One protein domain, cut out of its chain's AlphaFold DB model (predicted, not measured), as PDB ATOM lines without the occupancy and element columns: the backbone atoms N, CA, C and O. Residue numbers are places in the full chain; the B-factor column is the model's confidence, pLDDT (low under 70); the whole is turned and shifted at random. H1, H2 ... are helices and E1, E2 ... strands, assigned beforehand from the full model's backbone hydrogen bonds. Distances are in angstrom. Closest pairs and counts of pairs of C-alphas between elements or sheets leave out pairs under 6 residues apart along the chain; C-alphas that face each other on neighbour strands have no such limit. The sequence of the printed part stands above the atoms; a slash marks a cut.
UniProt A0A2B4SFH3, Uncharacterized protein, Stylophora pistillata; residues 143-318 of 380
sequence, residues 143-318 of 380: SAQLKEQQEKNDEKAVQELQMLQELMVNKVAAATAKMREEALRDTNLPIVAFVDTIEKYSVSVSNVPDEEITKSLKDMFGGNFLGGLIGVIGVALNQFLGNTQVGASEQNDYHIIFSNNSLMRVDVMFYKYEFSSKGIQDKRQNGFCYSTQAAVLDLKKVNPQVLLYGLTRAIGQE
ATOM      1  N   SER A 143     180.949 164.991 181.233       80.19
ATOM      2  CA  SER A 143     180.935 166.434 181.483       80.19
ATOM      3  C   SER A 143     179.688 166.891 182.247       80.19
ATOM      4  O   SER A 143     179.810 167.687 183.181       80.19
ATOM      5  N   ALA A 144     178.505 166.381 181.897       82.38
ATOM      6  CA  ALA A 144     177.274 166.695 182.615       82.38
ATOM      7  C   ALA A 144     177.289 166.113 184.035       82.38
ATOM      8  O   ALA A 144     176.981 166.831 184.988       82.38
ATOM      9  N   GLN A 145     177.738 164.863 184.198       81.12
ATOM     10  CA  GLN A 145     177.816 164.241 185.520       81.12
ATOM     11  C   GLN A 145     178.861 164.936 186.407       81.12
ATOM     12  O   GLN A 145     178.609 165.169 187.585       81.12
ATOM     13  N   LEU A 146     180.004 165.355 185.856       81.62
ATOM     14  CA  LEU A 146     180.996 166.149 186.589       81.62
ATOM     15  C   LEU A 146     180.404 167.447 187.139       81.62
ATOM     16  O   LEU A 146     180.607 167.757 188.312       81.62
ATOM     17  N   LYS A 147     179.660 168.184 186.310       85.12
ATOM     18  CA  LYS A 147     179.020 169.437 186.722       85.12
ATOM     19  C   LYS A 147     178.020 169.205 187.859       85.12
ATOM     20  O   LYS A 147     178.056 169.914 188.860       85.12
ATOM     21  N   GLU A 148     177.198 168.165 187.746       84.12
ATOM     22  CA  GLU A 148     176.229 167.788 188.778       84.12
ATOM     23  C   GLU A 148     176.907 167.448 190.120       84.12
ATOM     24  O   GLU A 148     176.450 167.865 191.184       84.12
ATOM     25  N   GLN A 149     178.018 166.703 190.098       80.94
ATOM     26  CA  GLN A 149     178.730 166.321 191.326       80.94
ATOM     27  C   GLN A 149     179.503 167.486 191.953       80.94
ATOM     28  O   GLN A 149     179.604 167.564 193.179       80.94
ATOM     29  N   GLN A 150     179.999 168.419 191.136       83.44
ATOM     30  CA  GLN A 150     180.586 169.672 191.615       83.44
ATOM     31  C   GLN A 150     179.547 170.529 192.341       83.44
ATOM     32  O   GLN A 150     179.821 171.028 193.429       83.44
ATOM     33  N   GLU A 151     178.336 170.643 191.794       89.06
ATOM     34  CA  GLU A 151     177.228 171.360 192.439       89.06
ATOM     35  C   GLU A 151     176.806 170.701 193.766       89.06
ATOM     36  O   GLU A 151     176.399 171.387 194.707       89.06
ATOM     37  N   LYS A 152     176.967 169.376 193.880       86.69
ATOM     38  CA  LYS A 152     176.710 168.599 195.105       86.69
ATOM     39  C   LYS A 152     177.862 168.613 196.121       86.69
ATOM     40  O   LYS A 152     177.686 168.074 197.213       86.69
ATOM     41  N   ASN A 153     179.000 169.239 195.805       85.56
ATOM     42  CA  ASN A 153     180.229 169.230 196.614       85.56
ATOM     43  C   ASN A 153     180.730 167.816 196.982       85.56
ATOM     44  O   ASN A 153     181.325 167.619 198.044       85.56
ATOM     45  N   ASP A 154     180.507 166.820 196.119       84.50
ATOM     46  CA  ASP A 154     181.052 165.471 196.313       84.50
ATOM     47  C   ASP A 154     182.459 165.389 195.702       84.50
ATOM     48  O   ASP A 154     182.662 164.952 194.568       84.50
ATOM     49  N   GLU A 155     183.457 165.861 196.456       85.56
ATOM     50  CA  GLU A 155     184.853 165.927 195.997       85.56
ATOM     51  C   GLU A 155     185.402 164.563 195.565       85.56
ATOM     52  O   GLU A 155     186.165 164.475 194.600       85.56
ATOM     53  N   LYS A 156     184.996 163.488 196.251       83.06
ATOM     54  CA  LYS A 156     185.454 162.131 195.939       83.06
ATOM     55  C   LYS A 156     184.889 161.672 194.596       83.06
ATOM     56  O   LYS A 156     185.642 161.202 193.747       83.06
ATOM     57  N   ALA A 157     183.590 161.873 194.380       80.00
ATOM     58  CA  ALA A 157     182.945 161.586 193.106       80.00
ATOM     59  C   ALA A 157     183.551 162.372 191.938       80.00
ATOM     60  O   ALA A 157     183.676 161.827 190.842       80.00
ATOM     61  N   VAL A 158     183.891 163.645 192.154       83.25
ATOM     62  CA  VAL A 158     184.513 164.490 191.125       83.25
ATOM     63  C   VAL A 158     185.895 163.957 190.754       83.25
ATOM     64  O   VAL A 158     186.184 163.826 189.568       83.25
ATOM     65  N   GLN A 159     186.724 163.595 191.738       83.88
ATOM     66  CA  GLN A 159     188.048 163.014 191.483       83.88
ATOM     67  C   GLN A 159     187.960 161.692 190.711       83.88
ATOM     68  O   GLN A 159     188.708 161.485 189.756       83.88
ATOM     69  N   GLU A 160     187.029 160.814 191.084       81.50
ATOM     70  CA  GLU A 160     186.815 159.534 190.399       81.50
ATOM     71  C   GLU A 160     186.378 159.737 188.939       81.50
ATOM     72  O   GLU A 160     186.932 159.105 188.037       81.50
ATOM     73  N   LEU A 161     185.443 160.660 188.685       83.12
ATOM     74  CA  LEU A 161     184.992 160.989 187.327       83.12
ATOM     75  C   LEU A 161     186.090 161.642 186.485       83.12
ATOM     76  O   LEU A 161     186.208 161.321 185.307       83.12
ATOM     77  N   GLN A 162     186.907 162.518 187.071       87.19
ATOM     78  CA  GLN A 162     188.050 163.120 186.379       87.19
ATOM     79  C   GLN A 162     189.082 162.062 185.985       87.19
ATOM     80  O   GLN A 162     189.541 162.050 184.845       87.19
ATOM     81  N   MET A 163     189.401 161.138 186.896       86.31
ATOM     82  CA  MET A 163     190.342 160.055 186.621       86.31
ATOM     83  C   MET A 163     189.812 159.115 185.528       86.31
ATOM     84  O   MET A 163     190.562 158.696 184.648       86.31
ATOM     85  N   LEU A 164     188.508 158.818 185.548       86.31
ATOM     86  CA  LEU A 164     187.855 158.027 184.508       86.31
ATOM     87  C   LEU A 164     187.848 158.751 183.154       86.31
ATOM     88  O   LEU A 164     188.158 158.135 182.136       86.31
ATOM     89  N   GLN A 165     187.542 160.051 183.141       87.50
ATOM     90  CA  GLN A 165     187.578 160.874 181.936       87.50
ATOM     91  C   GLN A 165     188.971 160.861 181.307       87.50
ATOM     92  O   GLN A 165     189.108 160.598 180.116       87.50
ATOM     93  N   GLU A 166     190.006 161.117 182.106       90.75
ATOM     94  CA  GLU A 166     191.391 161.145 181.639       90.75
ATOM     95  C   GLU A 166     191.823 159.780 181.089       90.75
ATOM     96  O   GLU A 166     192.431 159.699 180.020       90.75
ATOM     97  N   LEU A 167     191.452 158.694 181.771       90.69
ATOM     98  CA  LEU A 167     191.707 157.335 181.304       90.69
ATOM     99  C   LEU A 167     191.060 157.077 179.939       90.69
ATOM    100  O   LEU A 167     191.730 156.578 179.033       90.69
ATOM    101  N   MET A 168     189.787 157.435 179.767       91.12
ATOM    102  CA  MET A 168     189.080 157.236 178.502       91.12
ATOM    103  C   MET A 168     189.622 158.102 177.375       91.12
ATOM    104  O   MET A 168     189.793 157.597 176.271       91.12
ATOM    105  N   VAL A 169     189.904 159.380 177.634       92.50
ATOM    106  CA  VAL A 169     190.464 160.303 176.634       92.50
ATOM    107  C   VAL A 169     191.812 159.787 176.146       92.50
ATOM    108  O   VAL A 169     192.045 159.698 174.943       92.50
ATOM    109  N   ASN A 170     192.682 159.361 177.063       94.25
ATOM    110  CA  ASN A 170     193.971 158.779 176.698       94.25
ATOM    111  C   ASN A 170     193.807 157.480 175.904       94.25
ATOM    112  O   ASN A 170     194.551 157.228 174.953       94.25
ATOM    113  N   LYS A 171     192.825 156.652 176.274       94.19
ATOM    114  CA  LYS A 171     192.541 155.397 175.581       94.19
ATOM    115  C   LYS A 171     192.024 155.631 174.163       94.19
ATOM    116  O   LYS A 171     192.528 155.001 173.233       94.19
ATOM    117  N   VAL A 172     191.085 156.559 174.001       93.69
ATOM    118  CA  VAL A 172     190.556 156.994 172.705       93.69
ATOM    119  C   VAL A 172     191.673 157.564 171.847       93.69
ATOM    120  O   VAL A 172     191.885 157.068 170.749       93.69
ATOM    121  N   ALA A 173     192.470 158.502 172.361       94.81
ATOM    122  CA  ALA A 173     193.579 159.091 171.616       94.81
ATOM    123  C   ALA A 173     194.582 158.031 171.122       94.81
ATOM    124  O   ALA A 173     194.998 158.060 169.962       94.81
ATOM    125  N   ALA A 174     194.938 157.064 171.975       95.62
ATOM    126  CA  ALA A 174     195.837 155.974 171.605       95.62
ATOM    127  C   ALA A 174     195.233 155.053 170.530       95.62
ATOM    128  O   ALA A 174     195.920 154.703 169.569       95.62
ATOM    129  N   ALA A 175     193.960 154.677 170.670       94.25
ATOM    130  CA  ALA A 175     193.269 153.836 169.697       94.25
ATOM    131  C   ALA A 175     193.086 154.557 168.354       94.25
ATOM    132  O   ALA A 175     193.445 154.008 167.318       94.25
ATOM    133  N   THR A 176     192.626 155.808 168.371       94.31
ATOM    134  CA  THR A 176     192.470 156.680 167.198       94.31
ATOM    135  C   THR A 176     193.798 156.849 166.452       94.31
ATOM    136  O   THR A 176     193.839 156.772 165.226       94.31
ATOM    137  N   ALA A 177     194.920 157.037 167.157       96.19
ATOM    138  CA  ALA A 177     196.235 157.116 166.519       96.19
ATOM    139  C   ALA A 177     196.644 155.787 165.864       96.19
ATOM    140  O   ALA A 177     197.119 155.780 164.727       96.19
ATOM    141  N   LYS A 178     196.421 154.666 166.562       96.62
ATOM    142  CA  LYS A 178     196.738 153.324 166.068       96.62
ATOM    143  C   LYS A 178     195.899 152.950 164.843       96.62
ATOM    144  O   LYS A 178     196.473 152.563 163.829       96.62
ATOM    145  N   MET A 179     194.574 153.109 164.911       95.62
ATOM    146  CA  MET A 179     193.662 152.848 163.790       95.62
ATOM    147  C   MET A 179     194.058 153.681 162.572       95.62
ATOM    148  O   MET A 179     194.184 153.151 161.471       95.62
ATOM    149  N   ARG A 180     194.370 154.967 162.776       96.25
ATOM    150  CA  ARG A 180     194.844 155.852 161.708       96.25
ATOM    151  C   ARG A 180     196.132 155.351 161.054       96.25
ATOM    152  O   ARG A 180     196.249 155.376 159.832       96.25
ATOM    153  N   GLU A 181     197.111 154.923 161.848       96.81
ATOM    154  CA  GLU A 181     198.382 154.388 161.349       96.81
ATOM    155  C   GLU A 181     198.188 153.077 160.573       96.81
ATOM    156  O   GLU A 181     198.769 152.907 159.500       96.81
ATOM    157  N   GLU A 182     197.358 152.169 161.087       96.44
ATOM    158  CA  GLU A 182     197.018 150.901 160.433       96.44
ATOM    159  C   GLU A 182     196.293 151.133 159.106       96.44
ATOM    160  O   GLU A 182     196.676 150.564 158.084       96.44
ATOM    161  N   ALA A 183     195.315 152.036 159.092       95.88
ATOM    162  CA  ALA A 183     194.549 152.395 157.909       95.88
ATOM    163  C   ALA A 183     195.422 153.053 156.821       95.88
ATOM    164  O   ALA A 183     195.276 152.750 155.640       95.88
ATOM    165  N   LEU A 184     196.398 153.891 157.196       96.00
ATOM    166  CA  LEU A 184     197.361 154.477 156.250       96.00
ATOM    167  C   LEU A 184     198.348 153.457 155.666       96.00
ATOM    168  O   LEU A 184     198.892 153.677 154.583       96.00
ATOM    169  N   ARG A 185     198.620 152.366 156.388       96.56
ATOM    170  CA  ARG A 185     199.507 151.281 155.939       96.56
ATOM    171  C   ARG A 185     198.788 150.212 155.130       96.56
ATOM    172  O   ARG A 185     199.455 149.356 154.546       96.56
ATOM    173  N   ASP A 186     197.462 150.241 155.097       95.44
ATOM    174  CA  ASP A 186     196.671 149.273 154.360       95.44
ATOM    175  C   ASP A 186     196.850 149.470 152.850       95.44
ATOM    176  O   ASP A 186     196.365 150.420 152.238       95.44
ATOM    177  N   THR A 187     197.584 148.542 152.237       94.94
ATOM    178  CA  THR A 187     197.850 148.565 150.793       94.94
ATOM    179  C   THR A 187     196.670 148.067 149.962       94.94
ATOM    180  O   THR A 187     196.613 148.367 148.771       94.94
ATOM    181  N   ASN A 188     195.724 147.336 150.562       94.88
ATOM    182  CA  ASN A 188     194.540 146.823 149.872       94.88
ATOM    183  C   ASN A 188     193.409 147.852 149.846       94.88
ATOM    184  O   ASN A 188     192.652 147.914 148.874       94.88
ATOM    185  N   LEU A 189     193.316 148.660 150.903       95.31
ATOM    186  CA  LEU A 189     192.339 149.733 151.074       95.31
ATOM    187  C   LEU A 189     193.051 151.082 151.283       95.31
ATOM    188  O   LEU A 189     192.897 151.701 152.336       95.31
ATOM    189  N   PRO A 190     193.842 151.547 150.296       96.44
ATOM    190  CA  PRO A 190     194.588 152.788 150.411       96.44
ATOM    191  C   PRO A 190     193.641 153.977 150.558       96.44
ATOM    192  O   PRO A 190     192.614 154.059 149.886       96.44
ATOM    193  N   ILE A 191     194.020 154.921 151.414       96.19
ATOM    194  CA  ILE A 191     193.230 156.105 151.757       96.19
ATOM    195  C   ILE A 191     193.824 157.347 151.097       96.19
ATOM    196  O   ILE A 191     195.040 157.537 151.080       96.19
ATOM    197  N   VAL A 192     192.953 158.222 150.597       94.38
ATOM    198  CA  VAL A 192     193.319 159.562 150.119       94.38
ATOM    199  C   VAL A 192     193.448 160.528 151.292       94.38
ATOM    200  O   VAL A 192     194.455 161.223 151.421       94.38
ATOM    201  N   ALA A 193     192.421 160.583 152.141       94.25
ATOM    202  CA  ALA A 193     192.360 161.476 153.288       94.25
ATOM    203  C   ALA A 193     191.368 160.966 154.339       94.25
ATOM    204  O   ALA A 193     190.359 160.347 154.004       94.25
ATOM    205  N   PHE A 194     191.633 161.293 155.601       94.69
ATOM    206  CA  PHE A 194     190.616 161.246 156.651       94.69
ATOM    207  C   PHE A 194     189.762 162.501 156.555       94.69
ATOM    208  O   PHE A 194     190.314 163.594 156.416       94.69
ATOM    209  N   VAL A 195     188.449 162.335 156.628       92.12
ATOM    210  CA  VAL A 195     187.488 163.429 156.444       92.12
ATOM    211  C   VAL A 195     186.701 163.744 157.703       92.12
ATOM    212  O   VAL A 195     186.286 164.886 157.857       92.12
ATOM    213  N   ASP A 196     186.536 162.778 158.607       89.81
ATOM    214  CA  ASP A 196     185.804 163.007 159.849       89.81
ATOM    215  C   ASP A 196     186.315 162.125 160.993       89.81
ATOM    216  O   ASP A 196     186.932 161.073 160.780       89.81
ATOM    217  N   THR A 197     186.104 162.576 162.224       91.38
ATOM    218  CA  THR A 197     186.400 161.825 163.444       91.38
ATOM    219  C   THR A 197     185.425 162.231 164.539       91.38
ATOM    220  O   THR A 197     185.340 163.407 164.885       91.38
ATOM    221  N   ILE A 198     184.732 161.250 165.115       86.44
ATOM    222  CA  ILE A 198     183.791 161.468 166.215       86.44
ATOM    223  C   ILE A 198     184.220 160.645 167.412       86.44
ATOM    224  O   ILE A 198     184.502 159.454 167.293       86.44
ATOM    225  N   GLU A 199     184.200 161.286 168.573       90.12
ATOM    226  CA  GLU A 199     184.478 160.676 169.865       90.12
ATOM    227  C   GLU A 199     183.336 161.010 170.827       90.12
ATOM    228  O   GLU A 199     182.894 162.161 170.900       90.12
ATOM    229  N   LYS A 200     182.861 160.022 171.587       86.38
ATOM    230  CA  LYS A 200     181.893 160.238 172.672       86.38
ATOM    231  C   LYS A 200     182.303 159.491 173.931       86.38
ATOM    232  O   LYS A 200     182.934 158.437 173.871       86.38
ATOM    233  N   TYR A 201     181.900 160.053 175.069       86.69
ATOM    234  CA  TYR A 201     182.276 159.617 176.408       86.69
ATOM    235  C   TYR A 201     181.054 159.645 177.330       86.69
ATOM    236  O   TYR A 201     180.470 160.710 177.557       86.69
ATOM    237  N   SER A 202     180.717 158.496 177.904       84.25
ATOM    238  CA  SER A 202     179.524 158.292 178.724       84.25
ATOM    239  C   SER A 202     179.847 157.471 179.973       84.25
ATOM    240  O   SER A 202     180.797 156.686 180.013       84.25
ATOM    241  N   VAL A 203     179.046 157.650 181.017       81.62
ATOM    242  CA  VAL A 203     179.186 156.954 182.304       81.62
ATOM    243  C   VAL A 203     177.847 156.423 182.758       81.62
ATOM    244  O   VAL A 203     176.835 157.083 182.573       81.62
ATOM    245  N   SER A 204     177.846 155.274 183.434       77.38
ATOM    246  CA  SER A 204     176.613 154.596 183.870       77.38
ATOM    247  C   SER A 204     175.764 154.138 182.678       77.38
ATOM    248  O   SER A 204     174.552 154.313 182.657       77.38
ATOM    249  N   VAL A 205     176.420 153.594 181.652       74.12
ATOM    250  CA  VAL A 205     175.759 153.132 180.431       74.12
ATOM    251  C   VAL A 205     175.067 151.801 180.695       74.12
ATOM    252  O   VAL A 205     175.629 150.909 181.342       74.12
ATOM    253  N   SER A 206     173.836 151.684 180.205       71.19
ATOM    254  CA  SER A 206     173.059 150.454 180.291       71.19
ATOM    255  C   SER A 206     173.647 149.353 179.392       71.19
ATOM    256  O   SER A 206     174.553 149.571 178.586       71.19
ATOM    257  N   ASN A 207     173.128 148.133 179.522       67.38
ATOM    258  CA  ASN A 207     173.550 147.004 178.686       67.38
ATOM    259  C   ASN A 207     172.914 147.021 177.281       67.38
ATOM    260  O   ASN A 207     173.113 146.070 176.526       67.38
ATOM    261  N   VAL A 208     172.139 148.058 176.938       60.59
ATOM    262  CA  VAL A 208     171.413 148.184 175.669       60.59
ATOM    263  C   VAL A 208     171.875 149.462 174.947       60.59
ATOM    264  O   VAL A 208     171.949 150.517 175.575       60.59
ATOM    265  N   PRO A 209     172.215 149.408 173.647       59.75
ATOM    266  CA  PRO A 209     172.531 150.580 172.850       59.75
ATOM    267  C   PRO A 209     171.314 151.483 172.734       59.75
ATOM    268  O   PRO A 209     170.239 151.045 172.331       59.75
ATOM    269  N   ASP A 210     171.516 152.754 173.040       62.44
ATOM    270  CA  ASP A 210     170.471 153.761 172.957       62.44
ATOM    271  C   ASP A 210     170.232 154.228 171.508       62.44
ATOM    272  O   ASP A 210     171.115 154.172 170.633       62.44
ATOM    273  N   GLU A 211     169.040 154.767 171.270       66.62
ATOM    274  CA  GLU A 211     168.664 155.484 170.058       66.62
ATOM    275  C   GLU A 211     169.633 156.628 169.757       66.62
ATOM    276  O   GLU A 211     169.895 156.908 168.589       66.62
ATOM    277  N   GLU A 212     170.238 157.251 170.772       64.38
ATOM    278  CA  GLU A 212     171.180 158.353 170.580       64.38
ATOM    279  C   GLU A 212     172.508 157.908 169.936       64.38
ATOM    280  O   GLU A 212     173.077 158.649 169.128       64.38
ATOM    281  N   ILE A 213     173.002 156.691 170.210       64.81
ATOM    282  CA  ILE A 213     174.190 156.150 169.520       64.81
ATOM    283  C   ILE A 213     173.833 155.854 168.069       64.81
ATOM    284  O   ILE A 213     174.539 156.274 167.154       64.81
ATOM    285  N   THR A 214     172.690 155.204 167.857       69.44
ATOM    286  CA  THR A 214     172.155 154.939 166.519       69.44
ATOM    287  C   THR A 214     171.971 156.236 165.734       69.44
ATOM    288  O   THR A 214     172.334 156.310 164.563       69.44
ATOM    289  N   LYS A 215     171.462 157.284 166.382       76.75
ATOM    290  CA  LYS A 215     171.315 158.626 165.821       76.75
ATOM    291  C   LYS A 215     172.666 159.256 165.512       76.75
ATOM    292  O   LYS A 215     172.841 159.764 164.420       76.75
ATOM    293  N   SER A 216     173.639 159.154 166.410       69.25
ATOM    294  CA  SER A 216     174.987 159.695 166.187       69.25
ATOM    295  C   SER A 216     175.681 159.022 165.005       69.25
ATOM    296  O   SER A 216     176.326 159.694 164.207       69.25
ATOM    297  N   LEU A 217     175.514 157.705 164.859       71.19
ATOM    298  CA  LEU A 217     176.004 156.955 163.703       71.19
ATOM    299  C   LEU A 217     175.246 157.357 162.424       71.19
ATOM    300  O   LEU A 217     175.869 157.557 161.386       71.19
ATOM    301  N   LYS A 218     173.919 157.536 162.486       75.00
ATOM    302  CA  LYS A 218     173.112 158.035 161.354       75.00
ATOM    303  C   LYS A 218     173.543 159.432 160.908       75.00
ATOM    304  O   LYS A 218     173.738 159.647 159.713       75.00
ATOM    305  N   ASP A 219     173.706 160.347 161.857       73.81
ATOM    306  CA  ASP A 219     174.104 161.734 161.621       73.81
ATOM    307  C   ASP A 219     175.509 161.796 161.008       73.81
ATOM    308  O   ASP A 219     175.744 162.574 160.086       73.81
ATOM    309  N   MET A 220     176.424 160.937 161.472       66.56
ATOM    310  CA  MET A 220     177.788 160.845 160.946       66.56
ATOM    311  C   MET A 220     177.826 160.332 159.509       66.56
ATOM    312  O   MET A 220     178.537 160.874 158.664       66.56
ATOM    313  N   PHE A 221     177.102 159.249 159.231       68.56
ATOM    314  CA  PHE A 221     177.296 158.530 157.982       68.56
ATOM    315  C   PHE A 221     176.306 158.897 156.881       68.56
ATOM    316  O   PHE A 221     176.515 158.408 155.780       68.56
ATOM    317  N   GLY A 222     175.280 159.721 157.148       61.94
ATOM    318  CA  GLY A 222     174.286 160.289 156.211       61.94
ATOM    319  C   GLY A 222     173.985 159.531 154.895       61.94
ATOM    320  O   GLY A 222     174.832 159.437 154.015       61.94
ATOM    321  N   GLY A 223     172.752 159.046 154.697       61.69
ATOM    322  CA  GLY A 223     172.312 158.423 153.432       61.69
ATOM    323  C   GLY A 223     171.619 157.062 153.575       61.69
ATOM    324  O   GLY A 223     171.488 156.524 154.672       61.69
ATOM    325  N   ASN A 224     171.154 156.506 152.451       60.16
ATOM    326  CA  ASN A 224     170.316 155.295 152.414       60.16
ATOM    327  C   ASN A 224     171.099 153.996 152.673       60.16
ATOM    328  O   ASN A 224     170.568 153.054 153.255       60.16
ATOM    329  N   PHE A 225     172.391 153.972 152.336       59.81
ATOM    330  CA  PHE A 225     173.286 152.813 152.462       59.81
ATOM    331  C   PHE A 225     173.641 152.399 153.903       59.81
ATOM    332  O   PHE A 225     174.445 151.492 154.125       59.81
ATOM    333  N   LEU A 226     173.060 153.067 154.897       67.50
ATOM    334  CA  LEU A 226     173.459 152.973 156.300       67.50
ATOM    335  C   LEU A 226     172.678 151.961 157.112       67.50
ATOM    336  O   LEU A 226     173.139 151.601 158.190       67.50
ATOM    337  N   GLY A 227     171.525 151.496 156.625       69.19
ATOM    338  CA  GLY A 227     170.686 150.557 157.372       69.19
ATOM    339  C   GLY A 227     171.454 149.296 157.777       69.19
ATOM    340  O   GLY A 227     171.476 148.945 158.957       69.19
ATOM    341  N   GLY A 228     172.162 148.687 156.819       71.31
ATOM    342  CA  GLY A 228     172.993 147.502 157.053       71.31
ATOM    343  C   GLY A 228     174.138 147.765 158.032       71.31
ATOM    344  O   GLY A 228     174.265 147.057 159.031       71.31
ATOM    345  N   LEU A 229     174.912 148.838 157.819       76.81
ATOM    346  CA  LEU A 229     176.032 149.181 158.701       76.81
ATOM    347  C   LEU A 229     175.560 149.452 160.134       76.81
ATOM    348  O   LEU A 229     176.147 148.938 161.083       76.81
ATOM    349  N   ILE A 230     174.508 150.255 160.295       78.19
ATOM    350  CA  ILE A 230     173.923 150.569 161.601       78.19
ATOM    351  C   ILE A 230     173.454 149.285 162.284       78.19
ATOM    352  O   ILE A 230     173.676 149.128 163.480       78.19
ATOM    353  N   GLY A 231     172.861 148.352 161.533       78.38
ATOM    354  CA  GLY A 231     172.490 147.036 162.042       78.38
ATOM    355  C   GLY A 231     173.699 146.253 162.559       78.38
ATOM    356  O   GLY A 231     173.696 145.807 163.704       78.38
ATOM    357  N   VAL A 232     174.762 146.136 161.755       79.75
ATOM    358  CA  VAL A 232     175.984 145.400 162.129       79.75
ATOM    359  C   VAL A 232     176.669 146.027 163.343       79.75
ATOM    360  O   VAL A 232     176.969 145.327 164.313       79.75
ATOM    361  N   ILE A 233     176.875 147.346 163.324       81.50
ATOM    362  CA  ILE A 233     177.473 148.077 164.443       81.50
ATOM    363  C   ILE A 233     176.581 147.966 165.682       81.50
ATOM    364  O   ILE A 233     177.085 147.730 166.775       81.50
ATOM    365  N   GLY A 234     175.262 148.084 165.524       82.12
ATOM    366  CA  GLY A 234     174.297 147.965 166.613       82.12
ATOM    367  C   GLY A 234     174.318 146.585 167.267       82.12
ATOM    368  O   GLY A 234     174.305 146.493 168.493       82.12
ATOM    369  N   VAL A 235     174.409 145.503 166.489       82.81
ATOM    370  CA  VAL A 235     174.554 144.134 167.020       82.81
ATOM    371  C   VAL A 235     175.877 143.974 167.770       82.81
ATOM    372  O   VAL A 235     175.881 143.454 168.887       82.81
ATOM    373  N   ALA A 236     176.987 144.449 167.198       83.81
ATOM    374  CA  ALA A 236     178.292 144.400 167.854       83.81
ATOM    375  C   ALA A 236     178.292 145.195 169.168       83.81
ATOM    376  O   ALA A 236     178.759 144.708 170.195       83.81
ATOM    377  N   LEU A 237     177.698 146.386 169.157       83.56
ATOM    378  CA  LEU A 237     177.590 147.255 170.319       83.56
ATOM    379  C   LEU A 237     176.688 146.658 171.407       83.56
ATOM    380  O   LEU A 237     177.053 146.704 172.575       83.56
ATOM    381  N   ASN A 238     175.559 146.042 171.040       83.12
ATOM    382  CA  ASN A 238     174.699 145.290 171.963       83.12
ATOM    383  C   ASN A 238     175.493 144.204 172.700       83.12
ATOM    384  O   ASN A 238     175.460 144.109 173.926       83.12
ATOM    385  N   GLN A 239     176.231 143.389 171.945       84.88
ATOM    386  CA  GLN A 239     177.049 142.316 172.508       84.88
ATOM    387  C   GLN A 239     178.162 142.869 173.406       84.88
ATOM    388  O   GLN A 239     178.427 142.318 174.476       84.88
ATOM    389  N   PHE A 240     178.786 143.972 172.992       86.75
ATOM    390  CA  PHE A 240     179.858 144.620 173.735       86.75
ATOM    391  C   PHE A 240     179.368 145.239 175.051       86.75
ATOM    392  O   PHE A 240     179.971 145.015 176.101       86.75
ATOM    393  N   LEU A 241     178.254 145.977 175.023       84.44
ATOM    394  CA  LEU A 241     177.660 146.595 176.210       84.44
ATOM    395  C   LEU A 241     177.097 145.547 177.174       84.44
ATOM    396  O   LEU A 241     177.283 145.688 178.382       84.44
ATOM    397  N   GLY A 242     176.506 144.467 176.655       82.56
ATOM    398  CA  GLY A 242     176.016 143.339 177.448       82.56
ATOM    399  C   GLY A 242     177.110 142.536 178.158       82.56
ATOM    400  O   GLY A 242     176.809 141.748 179.057       82.56
ATOM    401  N   ASN A 243     178.385 142.734 177.811       80.94
ATOM    402  CA  ASN A 243     179.490 142.113 178.527       80.94
ATOM    403  C   ASN A 243     179.708 142.799 179.889       80.94
ATOM    404  O   ASN A 243     180.196 143.927 179.969       80.94
ATOM    405  N   THR A 244     179.371 142.102 180.976       79.44
ATOM    406  CA  THR A 244     179.534 142.573 182.365       79.44
ATOM    407  C   THR A 244     180.848 142.110 183.000       79.44
ATOM    408  O   THR A 244     180.959 142.014 184.226       79.44
ATOM    409  N   GLN A 245     181.837 141.725 182.191       82.44
ATOM    410  CA  GLN A 245     183.149 141.359 182.698       82.44
ATOM    411  C   GLN A 245     183.799 142.570 183.374       82.44
ATOM    412  O   GLN A 245     184.003 143.612 182.760       82.44
ATOM    413  N   VAL A 246     184.154 142.400 184.648       83.38
ATOM    414  CA  VAL A 246     184.864 143.412 185.433       83.38
ATOM    415  C   VAL A 246     186.194 143.772 184.768       83.38
ATOM    416  O   VAL A 246     186.973 142.887 184.407       83.38
ATOM    417  N   GLY A 247     186.490 145.069 184.702       86.12
ATOM    418  CA  GLY A 247     187.715 145.618 184.133       86.12
ATOM    419  C   GLY A 247     187.512 146.244 182.756       86.12
ATOM    420  O   GLY A 247     186.421 146.681 182.400       86.12
ATOM    421  N   ALA A 248     188.605 146.341 182.000       89.81
ATOM    422  CA  ALA A 248     188.622 146.973 180.688       89.81
ATOM    423  C   ALA A 248     188.260 145.976 179.578       89.81
ATOM    424  O   ALA A 248     188.867 144.910 179.483       89.81
ATOM    425  N   SER A 249     187.342 146.377 178.706       91.44
ATOM    426  CA  SER A 249     187.002 145.708 177.453       91.44
ATOM    427  C   SER A 249     187.214 146.673 176.291       91.44
ATOM    428  O   SER A 249     186.954 147.870 176.410       91.44
ATOM    429  N   GLU A 250     187.700 146.157 175.169       93.31
ATOM    430  CA  GLU A 250     187.975 146.933 173.962       93.31
ATOM    431  C   GLU A 250     187.594 146.108 172.737       93.31
ATOM    432  O   GLU A 250     187.901 144.915 172.670       93.31
ATOM    433  N   GLN A 251     186.948 146.749 171.772       92.69
ATOM    434  CA  GLN A 251     186.639 146.169 170.476       92.69
ATOM    435  C   GLN A 251     186.952 147.196 169.395       92.69
ATOM    436  O   GLN A 251     186.548 148.348 169.500       92.69
ATOM    437  N   ASN A 252     187.673 146.771 168.363       93.31
ATOM    438  CA  ASN A 252     188.003 147.591 167.206       93.31
ATOM    439  C   ASN A 252     187.557 146.853 165.952       93.31
ATOM    440  O   ASN A 252     187.755 145.640 165.856       93.31
ATOM    441  N   ASP A 253     186.997 147.576 164.997       92.06
ATOM    442  CA  ASP A 253     186.659 147.041 163.687       92.06
ATOM    443  C   ASP A 253     186.694 148.158 162.637       92.06
ATOM    444  O   ASP A 253     186.781 149.338 162.969       92.06
ATOM    445  N   TYR A 254     186.622 147.797 161.362       93.44
ATOM    446  CA  TYR A 254     186.398 148.752 160.291       93.44
ATOM    447  C   TYR A 254     185.401 148.217 159.272       93.44
ATOM    448  O   TYR A 254     185.293 147.012 159.024       93.44
ATOM    449  N   HIS A 255     184.708 149.149 158.631       91.06
ATOM    450  CA  HIS A 255     183.703 148.873 157.621       91.06
ATOM    451  C   HIS A 255     183.931 149.743 156.392       91.06
ATOM    452  O   HIS A 255     184.436 150.862 156.490       91.06
ATOM    453  N   ILE A 256     183.557 149.224 155.225       90.25
ATOM    454  CA  ILE A 256     183.512 150.009 153.997       90.25
ATOM    455  C   ILE A 256     182.065 150.378 153.727       90.25
ATOM    456  O   ILE A 256     181.200 149.507 153.700       90.25
ATOM    457  N   ILE A 257     181.820 151.661 153.500       86.12
ATOM    458  CA  ILE A 257     180.502 152.183 153.161       86.12
ATOM    459  C   ILE A 257     180.557 153.072 151.936       86.12
ATOM    460  O   ILE A 257     181.606 153.599 151.562       86.12
ATOM    461  N   PHE A 258     179.388 153.267 151.344       81.56
ATOM    462  CA  PHE A 258     179.171 154.301 150.358       81.56
ATOM    463  C   PHE A 258     178.383 155.451 150.990       81.56
ATOM    464  O   PHE A 258     177.239 155.269 151.397       81.56
ATOM    465  N   SER A 259     179.003 156.623 151.107       79.44
ATOM    466  CA  SER A 259     178.385 157.820 151.683       79.44
ATOM    467  C   SER A 259     178.998 159.082 151.083       79.44
ATOM    468  O   SER A 259     180.131 159.065 150.604       79.44
ATOM    469  N   ASN A 260     178.242 160.184 151.071       78.31
ATOM    470  CA  ASN A 260     178.692 161.479 150.549       78.31
ATOM    471  C   ASN A 260     179.310 161.381 149.139       78.31
ATOM    472  O   ASN A 260     180.322 162.015 148.834       78.31
ATOM    473  N   ASN A 261     178.697 160.561 148.278       76.88
ATOM    474  CA  ASN A 261     179.143 160.272 146.911       76.88
ATOM    475  C   ASN A 261     180.556 159.676 146.813       76.88
ATOM    476  O   ASN A 261     181.238 159.850 145.804       76.88
ATOM    477  N   SER A 262     181.005 158.980 147.855       82.25
ATOM    478  CA  SER A 262     182.333 158.391 147.925       82.25
ATOM    479  C   SER A 262     182.307 157.032 148.616       82.25
ATOM    480  O   SER A 262     181.474 156.756 149.478       82.25
ATOM    481  N   LEU A 263     183.258 156.176 148.248       86.81
ATOM    482  CA  LEU A 263     183.551 154.973 149.013       86.81
ATOM    483  C   LEU A 263     184.486 155.332 150.162       86.81
ATOM    484  O   LEU A 263     185.576 155.880 149.969       86.81
ATOM    485  N   MET A 264     184.040 155.005 151.363       91.00
ATOM    486  CA  MET A 264     184.683 155.400 152.598       91.00
ATOM    487  C   MET A 264     185.005 154.176 153.440       91.00
ATOM    488  O   MET A 264     184.213 153.241 153.535       91.00
ATOM    489  N   ARG A 265     186.168 154.207 154.079       94.25
ATOM    490  CA  ARG A 265     186.505 153.343 155.202       94.25
ATOM    491  C   ARG A 265     186.115 154.051 156.488       94.25
ATOM    492  O   ARG A 265     186.414 155.230 156.664       94.25
ATOM    493  N   VAL A 266     185.464 153.316 157.370       92.25
ATOM    494  CA  VAL A 266     185.064 153.765 158.695       92.25
ATOM    495  C   VAL A 266     185.691 152.824 159.704       92.25
ATOM    496  O   VAL A 266     185.277 151.673 159.800       92.25
ATOM    497  N   ASP A 267     186.682 153.307 160.439       94.25
ATOM    498  CA  ASP A 267     187.266 152.589 161.568       94.25
ATOM    499  C   ASP A 267     186.479 152.952 162.839       94.25
ATOM    500  O   ASP A 267     186.187 154.125 163.077       94.25
ATOM    501  N   VAL A 268     186.100 151.952 163.634       91.75
ATOM    502  CA  VAL A 268     185.265 152.072 164.837       91.75
ATOM    503  C   VAL A 268     185.977 151.406 166.008       91.75
ATOM    504  O   VAL A 268     186.429 150.266 165.910       91.75
ATOM    505  N   MET A 269     186.022 152.099 167.140       94.06
ATOM    506  CA  MET A 269     186.501 151.571 168.411       94.06
ATOM    507  C   MET A 269     185.444 151.753 169.493       94.06
ATOM    508  O   MET A 269     184.893 152.843 169.653       94.06
ATOM    509  N   PHE A 270     185.234 150.698 170.272       92.19
ATOM    510  CA  PHE A 270     184.481 150.696 171.516       92.19
ATOM    511  C   PHE A 270     185.398 150.373 172.685       92.19
ATOM    512  O   PHE A 270     186.185 149.424 172.643       92.19
ATOM    513  N   TYR A 271     185.247 151.128 173.765       93.25
ATOM    514  CA  TYR A 271     185.942 150.884 175.013       93.25
ATOM    515  C   TYR A 271     184.961 150.965 176.175       93.25
ATOM    516  O   TYR A 271     184.193 151.917 176.301       93.25
ATOM    517  N   LYS A 272     184.997 149.956 177.043       90.56
ATOM    518  CA  LYS A 272     184.177 149.878 178.249       90.56
ATOM    519  C   LYS A 272     185.068 149.556 179.437       90.56
ATOM    520  O   LYS A 272     185.951 148.705 179.345       90.56
ATOM    521  N   TYR A 273     184.831 150.220 180.556       89.12
ATOM    522  CA  TYR A 273     185.470 149.925 181.828       89.12
ATOM    523  C   TYR A 273     184.403 149.648 182.885       89.12
ATOM    524  O   TYR A 273     183.634 150.538 183.241       89.12
ATOM    525  N   GLU A 274     184.366 148.417 183.385       85.81
ATOM    526  CA  GLU A 274     183.423 147.960 184.406       85.81
ATOM    527  C   GLU A 274     184.121 147.920 185.775       85.81
ATOM    528  O   GLU A 274     185.170 147.283 185.938       85.81
ATOM    529  N   PHE A 275     183.565 148.601 186.779       81.31
ATOM    530  CA  PHE A 275     184.185 148.675 188.103       81.31
ATOM    531  C   PHE A 275     183.962 147.384 188.912       81.31
ATOM    532  O   PHE A 275     182.903 146.767 188.871       81.31
ATOM    533  N   SER A 276     184.964 146.962 189.695       70.62
ATOM    534  CA  SER A 276     184.902 145.705 190.466       70.62
ATOM    535  C   SER A 276     184.117 145.799 191.779       70.62
ATOM    536  O   SER A 276     183.749 144.775 192.359       70.62
ATOM    537  N   SER A 277     183.890 147.010 192.294       60.09
ATOM    538  CA  SER A 277     183.385 147.221 193.648       60.09
ATOM    539  C   SER A 277     181.898 147.567 193.680       60.09
ATOM    540  O   SER A 277     181.508 148.648 193.254       60.09
ATOM    541  N   LYS A 278     181.098 146.723 194.348       54.06
ATOM    542  CA  LYS A 278     179.738 147.035 194.847       54.06
ATOM    543  C   LYS A 278     179.752 147.998 196.058       54.06
ATOM    544  O   LYS A 278     179.021 147.804 197.025       54.06
ATOM    545  N   GLY A 279     180.689 148.943 196.099       46.41
ATOM    546  CA  GLY A 279     180.955 149.784 197.267       46.41
ATOM    547  C   GLY A 279     180.460 151.210 197.072       46.41
ATOM    548  O   GLY A 279     181.012 151.909 196.237       46.41
ATOM    549  N   ILE A 280     179.457 151.612 197.870       41.38
ATOM    550  CA  ILE A 280     178.924 152.977 198.099       41.38
ATOM    551  C   ILE A 280     179.096 153.921 196.898       41.38
ATOM    552  O   ILE A 280     179.773 154.935 196.996       41.38
ATOM    553  N   GLN A 281     178.512 153.553 195.761       46.81
ATOM    554  CA  GLN A 281     178.118 154.429 194.652       46.81
ATOM    555  C   GLN A 281     177.386 153.531 193.636       46.81
ATOM    556  O   GLN A 281     177.824 153.337 192.507       46.81
ATOM    557  N   ASP A 282     176.238 152.969 194.038       50.31
ATOM    558  CA  ASP A 282     175.382 152.088 193.208       50.31
ATOM    559  C   ASP A 282     174.921 152.724 191.877       50.31
ATOM    560  O   ASP A 282     174.302 152.063 191.047       50.31
ATOM    561  N   LYS A 283     175.239 154.005 191.659       55.47
ATOM    562  CA  LYS A 283     174.832 154.804 190.505       55.47
ATOM    563  C   LYS A 283     175.853 154.862 189.364       55.47
ATOM    564  O   LYS A 283     175.488 155.363 188.314       55.47
ATOM    565  N   ARG A 284     177.105 154.408 189.534       60.12
ATOM    566  CA  ARG A 284     178.160 154.524 188.497       60.12
ATOM    567  C   ARG A 284     178.854 153.190 188.266       60.12
ATOM    568  O   ARG A 284     179.950 152.944 188.758       60.12
ATOM    569  N   GLN A 285     178.166 152.300 187.560       67.12
ATOM    570  CA  GLN A 285     178.601 150.909 187.391       67.12
ATOM    571  C   GLN A 285     179.752 150.768 186.386       67.12
ATOM    572  O   GLN A 285     180.637 149.928 186.555       67.12
ATOM    573  N   ASN A 286     179.798 151.647 185.383       81.00
ATOM    574  CA  ASN A 286     180.767 151.556 184.303       81.00
ATOM    575  C   ASN A 286     181.043 152.908 183.641       81.00
ATOM    576  O   ASN A 286     180.356 153.910 183.856       81.00
ATOM    577  N   GLY A 287     182.081 152.904 182.820       87.00
ATOM    578  CA  GLY A 287     182.365 153.944 181.860       87.00
ATOM    579  C   GLY A 287     182.433 153.367 180.449       87.00
ATOM    580  O   GLY A 287     182.953 152.269 180.258       87.00
ATOM    581  N   PHE A 288     181.955 154.115 179.462       89.56
ATOM    582  CA  PHE A 288     181.978 153.729 178.058       89.56
ATOM    583  C   PHE A 288     182.413 154.906 177.189       89.56
ATOM    584  O   PHE A 288     181.965 156.037 177.372       89.56
ATOM    585  N   CYS A 289     183.271 154.645 176.215       90.50
ATOM    586  CA  CYS A 289     183.565 155.600 175.163       90.50
ATOM    587  C   CYS A 289     183.694 154.893 173.820       90.50
ATOM    588  O   CYS A 289     183.958 153.690 173.740       90.50
ATOM    589  N   TYR A 290     183.504 155.662 172.757       90.31
ATOM    590  CA  TYR A 290     183.725 155.182 171.408       90.31
ATOM    591  C   TYR A 290     184.402 156.247 170.559       90.31
ATOM    592  O   TYR A 290     184.272 157.446 170.817       90.31
ATOM    593  N   SER A 291     185.120 155.784 169.543       92.12
ATOM    594  CA  SER A 291     185.743 156.618 168.523       92.12
ATOM    595  C   SER A 291     185.433 156.054 167.150       92.12
ATOM    596  O   SER A 291     185.406 154.841 166.958       92.12
ATOM    597  N   THR A 292     185.199 156.940 166.196       91.19
ATOM    598  CA  THR A 292     184.975 156.590 164.797       91.19
ATOM    599  C   THR A 292     185.807 157.506 163.916       91.19
ATOM    600  O   THR A 292     185.871 158.708 164.163       91.19
ATOM    601  N   GLN A 293     186.452 156.953 162.893       93.88
ATOM    602  CA  GLN A 293     187.236 157.711 161.922       93.88
ATOM    603  C   GLN A 293     186.770 157.371 160.517       93.88
ATOM    604  O   GLN A 293     186.809 156.214 160.111       93.88
ATOM    605  N   ALA A 294     186.364 158.391 159.769       92.62
ATOM    606  CA  ALA A 294     185.939 158.240 158.391       92.62
ATOM    607  C   ALA A 294     187.051 158.695 157.444       92.62
ATOM    608  O   ALA A 294     187.626 159.780 157.588       92.62
ATOM    609  N   ALA A 295     187.341 157.868 156.449       95.44
ATOM    610  CA  ALA A 295     188.399 158.090 155.487       95.44
ATOM    611  C   ALA A 295     187.946 157.741 154.076       95.44
ATOM    612  O   ALA A 295     187.244 156.760 153.856       95.44
ATOM    613  N   VAL A 296     188.366 158.534 153.099       94.06
ATOM    614  CA  VAL A 296     188.031 158.309 151.695       94.06
ATOM    615  C   VAL A 296     189.046 157.373 151.054       94.06
ATOM    616  O   VAL A 296     190.252 157.607 151.149       94.06
ATOM    617  N   LEU A 297     188.559 156.339 150.368       95.06
ATOM    618  CA  LEU A 297     189.397 155.366 149.671       95.06
ATOM    619  C   LEU A 297     189.954 155.913 148.345       95.06
ATOM    620  O   LEU A 297     189.280 156.628 147.606       95.06
ATOM    621  N   ASP A 298     191.185 155.525 148.008       93.12
ATOM    622  CA  ASP A 298     191.807 155.768 146.704       93.12
ATOM    623  C   ASP A 298     191.382 154.673 145.718       93.12
ATOM    624  O   ASP A 298     192.020 153.623 145.591       93.12
ATOM    625  N   LEU A 299     190.307 154.937 144.973       88.06
ATOM    626  CA  LEU A 299     189.745 153.998 143.998       88.06
ATOM    627  C   LEU A 299     190.704 153.636 142.852       88.06
ATOM    628  O   LEU A 299     190.503 152.624 142.177       88.06
ATOM    629  N   LYS A 300     191.784 154.401 142.638       87.69
ATOM    630  CA  LYS A 300     192.814 154.046 141.646       87.69
ATOM    631  C   LYS A 300     193.712 152.916 142.125       87.69
ATOM    632  O   LYS A 300     194.334 152.236 141.303       87.69
ATOM    633  N   LYS A 301     193.845 152.753 143.435       92.38
ATOM    634  CA  LYS A 301     194.794 151.815 144.040       92.38
ATOM    635  C   LYS A 301     194.112 150.719 144.848       92.38
ATOM    636  O   LYS A 301     194.761 149.724 145.141       92.38
ATOM    637  N   VAL A 302     192.832 150.889 145.177       92.56
ATOM    638  CA  VAL A 302     192.053 149.905 145.928       92.56
ATOM    639  C   VAL A 302     192.015 148.553 145.222       92.56
ATOM    640  O   VAL A 302     191.872 148.476 143.997       92.56
ATOM    641  N   ASN A 303     192.128 147.480 146.003       91.44
ATOM    642  CA  ASN A 303     191.896 146.128 145.522       91.44
ATOM    643  C   ASN A 303     190.377 145.895 145.375       91.44
ATOM    644  O   ASN A 303     189.675 145.888 146.392       91.44
ATOM    645  N   PRO A 304     189.848 145.666 144.155       86.56
ATOM    646  CA  PRO A 304     188.406 145.543 143.936       86.56
ATOM    647  C   PRO A 304     187.756 144.378 144.692       86.56
ATOM    648  O   PRO A 304     186.613 144.500 145.119       86.56
ATOM    649  N   GLN A 305     188.473 143.266 144.895       88.44
ATOM    650  CA  GLN A 305     187.933 142.098 145.600       88.44
ATOM    651  C   GLN A 305     187.770 142.373 147.097       88.44
ATOM    652  O   GLN A 305     186.758 142.009 147.691       88.44
ATOM    653  N   VAL A 306     188.745 143.057 147.702       91.75
ATOM    654  CA  VAL A 306     188.687 143.451 149.119       91.75
ATOM    655  C   VAL A 306     187.613 144.513 149.331       91.75
ATOM    656  O   VAL A 306     186.868 144.447 150.306       91.75
ATOM    657  N   LEU A 307     187.497 145.458 148.395       89.12
ATOM    658  CA  LEU A 307     186.440 146.463 148.403       89.12
ATOM    659  C   LEU A 307     185.050 145.817 148.357       89.12
ATOM    660  O   LEU A 307     184.204 146.152 149.182       89.12
ATOM    661  N   LEU A 308     184.832 144.879 147.428       85.25
ATOM    662  CA  LEU A 308     183.567 144.157 147.305       85.25
ATOM    663  C   LEU A 308     183.246 143.378 148.580       85.25
ATOM    664  O   LEU A 308     182.164 143.540 149.128       85.25
ATOM    665  N   TYR A 309     184.204 142.606 149.096       88.62
ATOM    666  CA  TYR A 309     184.036 141.886 150.357       88.62
ATOM    667  C   TYR A 309     183.638 142.824 151.509       88.62
ATOM    668  O   TYR A 309     182.722 142.520 152.273       88.62
ATOM    669  N   GLY A 310     184.297 143.982 151.618       88.38
ATOM    670  CA  GLY A 310     183.995 144.989 152.635       88.38
ATOM    671  C   GLY A 310     182.587 145.569 152.504       88.38
ATOM    672  O   GLY A 310     181.894 145.699 153.511       88.38
ATOM    673  N   LEU A 311     182.155 145.869 151.275       84.31
ATOM    674  CA  LEU A 311     180.808 146.363 150.989       84.31
ATOM    675  C   LEU A 311     179.744 145.309 151.296       84.31
ATOM    676  O   LEU A 311     178.831 145.595 152.064       84.31
ATOM    677  N   THR A 312     179.892 144.085 150.782       84.25
ATOM    678  CA  THR A 312     178.977 142.963 151.044       84.25
ATOM    679  C   THR A 312     178.822 142.707 152.539       84.25
ATOM    680  O   THR A 312     177.712 142.513 153.024       84.25
ATOM    681  N   ARG A 313     179.921 142.755 153.299       84.50
ATOM    682  CA  ARG A 313     179.887 142.596 154.757       84.50
ATOM    683  C   ARG A 313     179.113 143.718 155.458       84.50
ATOM    684  O   ARG A 313     178.534 143.468 156.509       84.50
ATOM    685  N   ALA A 314     179.135 144.940 154.926       81.44
ATOM    686  CA  ALA A 314     178.457 146.086 155.530       81.44
ATOM    687  C   ALA A 314     176.963 146.147 155.183       81.44
ATOM    688  O   ALA A 314     176.160 146.497 156.043       81.44
ATOM    689  N   ILE A 315     176.594 145.827 153.940       78.50
ATOM    690  CA  ILE A 315     175.214 145.978 153.458       78.50
ATOM    691  C   ILE A 315     174.427 144.667 153.434       78.50
ATOM    692  O   ILE A 315     173.210 144.730 153.380       78.50
ATOM    693  N   GLY A 316     175.077 143.503 153.506       80.56
ATOM    694  CA  GLY A 316     174.437 142.203 153.286       80.56
ATOM    695  C   GLY A 316     174.383 141.834 151.800       80.56
ATOM    696  O   GLY A 316     174.310 142.698 150.926       80.56
ATOM    697  N   GLN A 317     174.448 140.539 151.487       80.25
ATOM    698  CA  GLN A 317     174.468 140.050 150.100       80.25
ATOM    699  C   GLN A 317     173.156 140.380 149.369       80.25
ATOM    700  O   GLN A 317     173.158 140.730 148.193       80.25
ATOM    701  N   GLU A 318     172.045 140.307 150.093       79.69
ATOM    702  CA  GLU A 318     170.685 140.558 149.630       79.69
ATOM    703  C   GLU A 318     170.444 142.005 149.177       79.69
ATOM    704  O   GLU A 318     169.576 142.245 148.343       79.69
TER     705      GLU A 318
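Overview. This is residues 143 to 318 of the 380 residues of an uncharacterized protein of Stylophora pistillata (UniProt A0A2B4SFH3). Look for a long, twisted sheet of four strands between helices: the long helix H2 runs over one face, and the shorter hairpin H3 and H4 packs on the other. H1 folds back beside the first part of H2, and H5 crosses the strands E2 and E3 near the far end of the sheet. The 176 printed residues hold five named helices and four named strands, in the order H1 H2 E1 H3 H4 E2 E3 E4 H5. The sheet's order is E1 E4 E3 E2, antiparallel throughout, and the class is mixed, helices and strands. The whole is compact, with a radius of gyration of the C-alphas of 18.1 A, and elongated, spanning 58 by 31 by 26 A.

Arrangement. Start with H1, residues 143 to 151, and H2, residues 155 to 185, a helical hairpin: they touch at C-alphas Leu 146 and Val 158, the closest, 6.0 A apart, with residues 155 to 162 of H2 alone, at a shallow tilt of 14 degrees, opposite ways. Next come edge strand E1, residues 191 to 203, which bends by 52 degrees at residue 195, and the helical hairpin of H3, residues 211 to 221, and H4, residues 226 to 241; these helices touch at a steep tilt of 44 degrees, C-alphas Thr 214 and Ile 230 being closest at 6.8 A. E2, residues 247 to 259, E3, residues 262 to 274, and E4, residues 286 to 297, form a meander, each strand the antiparallel neighbour of the one before. Within hydrogen-bond range are N 253 and O 268 at 2.9 A for E2 and E3, N 269 and O 291 at 2.8 A for E3 and E4, and N 198 and O 292 at 2.9 A for E1 and E4. H2 and H4 lie on opposite faces, each at a height over the sheet of 8.5 A and along the strands; with H3 on the same face as H4, this is three layers, helices on both faces of a sheet. H1 only grazes the sheet with residues 143 to 145. H5, residues 304 to 315, is on the sheet across the strands, C-alphas Ile 256 and Gly 310 being its closest to E2, 5.2 A apart. H5 touches H4 at C-alphas Gly 228 and Ile 315, the closest, 4.5 A apart, with residues 226 to 232 of H4 and 314 to 315 of H5 alone. In the five helices every O i to N i+4 pair is within hydrogen-bond range.

Along the chain. Find C-alpha 143, where H1 begins, at (180.935, 166.434, 181.483). H2 runs 45.1 A from C-alpha 155 at (184.853, 165.927, 195.997) to C-alpha 185, E3 is 38.0 A long, and H5 ends at C-alpha 315 at (175.214, 145.978, 153.458).

Size, cuts and confidence. The C-alphas farthest apart, Asn 153 and Lys 300, are 58.4 A apart, and the printed part has no cut. The link from E3 to E4, 11 residues, is long. Confidence is under 70 at residues 207 to 214, 216, 220 to 227 and 277 to 285.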